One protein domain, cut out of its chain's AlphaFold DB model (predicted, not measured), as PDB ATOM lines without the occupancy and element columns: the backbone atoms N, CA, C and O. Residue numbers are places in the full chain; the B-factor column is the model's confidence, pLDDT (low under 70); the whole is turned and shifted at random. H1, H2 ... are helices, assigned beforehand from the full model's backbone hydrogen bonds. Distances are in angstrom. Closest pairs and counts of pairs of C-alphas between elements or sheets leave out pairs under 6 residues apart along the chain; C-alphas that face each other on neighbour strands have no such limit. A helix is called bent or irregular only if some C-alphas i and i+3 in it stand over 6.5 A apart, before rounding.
ATOM      1  N   GLY A   2      46.254  84.882  82.438       80.69
ATOM      2  CA  GLY A   2      44.867  84.794  82.948       80.69
ATOM      3  C   GLY A   2      44.265  83.387  83.119       80.69
ATOM      4  O   GLY A   2      43.239  83.257  83.779       80.69
ATOM      5  N   ILE A   3      44.909  82.342  82.594       88.62
ATOM      6  CA  ILE A   3      44.531  80.938  82.789       88.62
ATOM      7  C   ILE A   3      44.826  80.502  84.229       88.62
ATOM      8  O   ILE A   3      45.932  80.694  84.739       88.62
ATOM      9  N   THR A   4      43.823  79.917  84.886       90.12
ATOM     10  CA  THR A   4      43.939  79.433  86.268       90.12
ATOM     11  C   THR A   4      44.471  78.000  86.320       90.12
ATOM     12  O   THR A   4      44.391  77.261  85.338       90.12
ATOM     13  N   LEU A   5      44.953  77.572  87.492       93.62
ATOM     14  CA  LEU A   5      45.349  76.179  87.734       93.62
ATOM     15  C   LEU A   5      44.197  75.198  87.465       93.62
ATOM     16  O   LEU A   5      44.424  74.128  86.906       93.62
ATOM     17  N   ALA A   6      42.966  75.578  87.816       92.00
ATOM     18  CA  ALA A   6      41.779  74.773  87.551       92.00
ATOM     19  C   ALA A   6      41.500  74.660  86.045       92.00
ATOM     20  O   ALA A   6      41.289  73.562  85.543       92.00
ATOM     21  N   THR A   7      41.572  75.778  85.315       91.94
ATOM     22  CA  THR A   7      41.379  75.805  83.858       91.94
ATOM     23  C   THR A   7      42.416  74.948  83.139       91.94
ATOM     24  O   THR A   7      42.053  74.149  82.283       91.94
ATOM     25  N   LEU A   8      43.697  75.079  83.504       94.56
ATOM     26  CA  LEU A   8      44.755  74.282  82.886       94.56
ATOM     27  C   LEU A   8      44.642  72.798  83.267       94.56
ATOM     28  O   LEU A   8      44.831  71.948  82.411       94.56
ATOM     29  N   SER A   9      44.268  72.474  84.509       95.56
ATOM     30  CA  SER A   9      44.052  71.073  84.907       95.56
ATOM     31  C   SER A   9      42.919  70.417  84.119       95.56
ATOM     32  O   SER A   9      43.050  69.282  83.673       95.56
ATOM     33  N   ALA A  10      41.810  71.136  83.928       94.50
ATOM     34  CA  ALA A  10      40.690  70.648  83.132       94.50
ATOM     35  C   ALA A  10      41.088  70.435  81.663       94.50
ATOM     36  O   ALA A  10      40.695  69.438  81.070       94.50
ATOM     37  N   TRP A  11      41.898  71.340  81.102       95.25
ATOM     38  CA  TRP A  11      42.416  71.222  79.738       95.25
ATOM     39  C   TRP A  11      43.336  70.011  79.549       95.25
ATOM     40  O   TRP A  11      43.200  69.277  78.580       95.25
ATOM     41  N   GLU A  12      44.261  69.783  80.482       95.94
ATOM     42  CA  GLU A  12      45.211  68.667  80.407       95.94
ATOM     43  C   GLU A  12      44.589  67.319  80.821       95.94
ATOM     44  O   GLU A  12      45.260  66.292  80.764       95.94
ATOM     45  N   GLY A  13      43.341  67.303  81.308       96.56
ATOM     46  CA  GLY A  13      42.689  66.092  81.821       96.56
ATOM     47  C   GLY A  13      43.341  65.515  83.087       96.56
ATOM     48  O   GLY A  13      43.047  64.389  83.482       96.56
ATOM     49  N   ARG A  14      44.230  66.272  83.740       97.31
ATOM     50  CA  ARG A  14      44.943  65.871  84.959       97.31
ATOM     51  C   ARG A  14      45.224  67.067  85.849       97.31
ATOM     52  O   ARG A  14      45.251  68.212  85.410       97.31
ATOM     53  N   LYS A  15      45.531  66.803  87.115       96.44
ATOM     54  CA  LYS A  15      46.015  67.846  88.018       96.44
ATOM     55  C   LYS A  15      47.369  68.375  87.523       96.44
ATOM     56  O   LYS A  15      48.306  67.600  87.331       96.44
ATOM     57  N   VAL A  16      47.466  69.692  87.349       96.44
ATOM     58  CA  VAL A  16      48.720  70.384  87.006       96.44
ATOM     59  C   VAL A  16      49.261  71.161  88.204       96.44
ATOM     60  O   VAL A  16      48.539  71.502  89.144       96.44
ATOM     61  N   SER A  17      50.553  71.448  88.173       96.88
ATOM     62  CA  SER A  17      51.271  72.223  89.177       96.88
ATOM     63  C   SER A  17      51.240  73.729  88.888       96.88
ATOM     64  O   SER A  17      51.003  74.187  87.769       96.88
ATOM     65  N   LYS A  18      51.554  74.543  89.906       95.31
ATOM     66  CA  LYS A  18      51.745  75.996  89.734       95.31
ATOM     67  C   LYS A  18      52.911  76.320  88.789       95.31
ATOM     68  O   LYS A  18      52.865  77.341  88.108       95.31
ATOM     69  N   ALA A  19      53.937  75.466  88.753       96.19
ATOM     70  CA  ALA A  19      55.080  75.622  87.860       96.19
ATOM     71  C   ALA A  19      54.657  75.476  86.391       96.19
ATOM     72  O   ALA A  19      55.021  76.317  85.577       96.19
ATOM     73  N   GLU A  20      53.806  74.496  86.079       95.56
ATOM     74  CA  GLU A  20      53.241  74.317  84.732       95.56
ATOM     75  C   GLU A  20      52.370  75.506  84.308       95.56
ATOM     76  O   GLU A  20      52.491  75.983  83.184       95.56
ATOM     77  N   VAL A  21      51.557  76.060  85.216       94.44
ATOM     78  CA  VAL A  21      50.794  77.292  84.933       94.44
ATOM     79  C   VAL A  21      51.728  78.471  84.645       94.44
ATOM     80  O   VAL A  21      51.466  79.263  83.741       94.44
ATOM     81  N   LYS A  22      52.828  78.602  85.398       93.75
ATOM     82  CA  LYS A  22      53.822  79.666  85.191       93.75
ATOM     83  C   LYS A  22      54.592  79.487  83.877       93.75
ATOM     84  O   LYS A  22      54.934  80.485  83.250       93.75
ATOM     85  N   ALA A  23      54.833  78.245  83.463       95.50
ATOM     86  CA  ALA A  23      55.500  77.882  82.214       95.50
ATOM     87  C   ALA A  23      54.558  77.858  80.992       95.50
ATOM     88  O   ALA A  23      54.997  77.535  79.889       95.50
ATOM     89  N   LEU A  24      53.273  78.195  81.165       94.06
ATOM     90  CA  LEU A  24      52.279  78.155  80.098       94.06
ATOM     91  C   LEU A  24      52.683  79.055  78.921       94.06
ATOM     92  O   LEU A  24      52.847  80.270  79.067       94.06
ATOM     93  N   THR A  25      52.793  78.455  77.737       95.62
ATOM     94  CA  THR A  25      53.155  79.174  76.515       95.62
ATOM     95  C   THR A  25      52.005  80.047  76.019       95.62
ATOM     96  O   THR A  25      50.828  79.797  76.299       95.62
ATOM     97  N   LYS A  26      52.346  81.079  75.234       94.88
ATOM     98  CA  LYS A  26      51.336  81.935  74.602       94.88
ATOM     99  C   LYS A  26      50.411  81.150  73.683       94.88
ATOM    100  O   LYS A  26      49.205  81.303  73.807       94.88
ATOM    101  N   THR A  27      50.969  80.278  72.851       96.38
ATOM    102  CA  THR A  27      50.211  79.427  71.928       96.38
ATOM    103  C   THR A  27      49.193  78.566  72.668       96.38
ATOM    104  O   THR A  27      48.004  78.691  72.407       96.38
ATOM    105  N   LYS A  28      49.619  77.810  73.691       95.62
ATOM    106  CA  LYS A  28      48.698  76.954  74.452       95.62
ATOM    107  C   LYS A  28      47.614  77.767  75.160       95.62
ATOM    108  O   LYS A  28      46.457  77.366  75.195       95.62
ATOM    109  N   ALA A  29      47.960  78.925  75.721       94.94
ATOM    110  CA  ALA A  29      46.954  79.801  76.311       94.94
ATOM    111  C   ALA A  29      45.952  80.319  75.267       94.94
ATOM    112  O   ALA A  29      44.769  80.407  75.578       94.94
ATOM    113  N   THR A  30      46.401  80.647  74.052       95.56
ATOM    114  CA  THR A  30      45.522  81.036  72.940       95.56
ATOM    115  C   THR A  30      44.572  79.906  72.568       95.56
ATOM    116  O   THR A  30      43.383  80.168  72.430       95.56
ATOM    117  N   ASP A  31      45.053  78.665  72.489       97.19
ATOM    118  CA  ASP A  31      44.209  77.499  72.191       97.19
ATOM    119  C   ASP A  31      43.142  77.302  73.273       97.19
ATOM    120  O   ASP A  31      41.955  77.171  72.972       97.19
ATOM    121  N   ILE A  32      43.540  77.406  74.547       95.88
ATOM    122  CA  ILE A  32      42.611  77.360  75.684       95.88
ATOM    123  C   ILE A  32      41.585  78.493  75.586       95.88
ATOM    124  O   ILE A  32      40.398  78.265  75.821       95.88
ATOM    125  N   TYR A  33      42.008  79.718  75.266       95.88
ATOM    126  CA  TYR A  33      41.091  80.848  75.131       95.88
ATOM    127  C   TYR A  33      40.117  80.674  73.970       95.88
ATOM    128  O   TYR A  33      38.930  80.971  74.125       95.88
ATOM    129  N   ARG A  34      40.610  80.175  72.835       96.56
ATOM    130  CA  ARG A  34      39.802  79.899  71.654       96.56
ATOM    131  C   ARG A  34      38.715  78.884  71.988       96.56
ATOM    132  O   ARG A  34      37.535  79.188  71.865       96.56
ATOM    133  N   GLU A  35      39.107  77.733  72.516       96.69
ATOM    134  CA  GLU A  35      38.181  76.630  72.749       96.69
ATOM    135  C   GLU A  35      37.226  76.891  73.919       96.69
ATOM    136  O   GLU A  35      36.012  76.711  73.819       96.69
ATOM    137  N   ASN A  36      37.745  77.372  75.052       95.38
ATOM    138  CA  ASN A  36      36.932  77.489  76.261       95.38
ATOM    139  C   ASN A  36      36.122  78.778  76.358       95.38
ATOM    140  O   ASN A  36      35.247  78.854  77.225       95.38
ATOM    141  N   TYR A  37      36.396  79.776  75.518       96.25
ATOM    142  CA  TYR A  37      35.745  81.079  75.617       96.25
ATOM    143  C   TYR A  37      35.293  81.604  74.259       96.25
ATOM    144  O   TYR A  37      34.094  81.797  74.095       96.25
ATOM    145  N   TRP A  38      36.202  81.800  73.300       98.12
ATOM    146  CA  TRP A  38      35.885  82.417  72.003       98.12
ATOM    147  C   TRP A  38      34.836  81.627  71.212       98.12
ATOM    148  O   TRP A  38      33.785  82.165  70.871       98.12
ATOM    149  N   ASN A  39      35.072  80.328  71.015       97.75
ATOM    150  CA  ASN A  39      34.170  79.440  70.284       97.75
ATOM    151  C   ASN A  39      32.811  79.331  70.995       97.75
ATOM    152  O   ASN A  39      31.760  79.357  70.363       97.75
ATOM    153  N   LYS A  40      32.812  79.295  72.336       97.38
ATOM    154  CA  LYS A  40      31.581  79.197  73.145       97.38
ATOM    155  C   LYS A  40      30.708  80.446  73.099       97.38
ATOM    156  O   LYS A  40      29.539  80.369  73.472       97.38
ATOM    157  N   VAL A  41      31.260  81.581  72.682       98.31
ATOM    158  CA  VAL A  41      30.500  82.814  72.450       98.31
ATOM    159  C   VAL A  41      30.349  83.137  70.966       98.31
ATOM    160  O   VAL A  41      29.983  84.263  70.651       98.31
ATOM    161  N   ALA A  42      30.631  82.179  70.073       98.06
ATOM    162  CA  ALA A  42      30.612  82.385  68.624       98.06
ATOM    163  C   ALA A  42      31.342  83.681  68.221       98.06
ATOM    164  O   ALA A  42      30.814  84.499  67.472       98.06
TER     165      ALA A  42
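What this domain is: This is residues 2 to 42 of the 220 residues of a protein of Brucella abortus (strain 2308) (UniProt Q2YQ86). Three helices make an open arrangement with few contacts: the two short helices H1 and H2 lie at one end, and the long helix H3 runs from there toward the other end, with H1 crosswise to it. The loop of residues 13 to 17 swings from H1 round to H2, and residues 23 to 25 lead on into H3. The printed part has 41 residues with three named helices, in the order H1, H2, H3, and no named strand; the class is all helix. By its radius of gyration of the C-alphas, 10.1 A, it is compact, yet its outline is elongated, with spans of 32 by 19 by 13 A.

Where its parts are: Start at Gly 2 and go on to C-alpha 5 at (45.349, 76.179, 87.734), where H1, residues 5 to 12, begins; it is 10.5 A long. Next look for H2, residues 18 to 22, 6.2 A long. Then find C-alpha 26 at (51.336, 81.935, 74.602); from there H3, residues 26 to 41, runs 21.0 A to C-alpha 41 at (30.500, 82.814, 72.450). It has a kink of 36 degrees near residue 34 and is irregular, but only just: C-alphas 36 and 39 are 6.9 A apart.

How they stand to each other: H1 and H2 only just touch, with 3 pairs of C-alphas within 8 A; the closest C-alphas are those of Leu 5 and Val 21, 6.2 A apart. H1 and H3 are close but not clearly touching, their closest C-alphas, of Trp 11 and Ile 32, being 7.4 A apart. Their lines are about perpendicular, at 90 degrees. H2 and H3 are apart. In H1 and H2 every O i to N i+4 pair is within hydrogen-bond range; in H3, 10 of 12 are.

The domain as a whole: The two C-alphas farthest apart are those of Ala 19 and Ala 42, at 31.9 A. The printed part has no cut, and both links are tight. Its mean pLDDT is 95.1, and no printed residue is under 70 in this model.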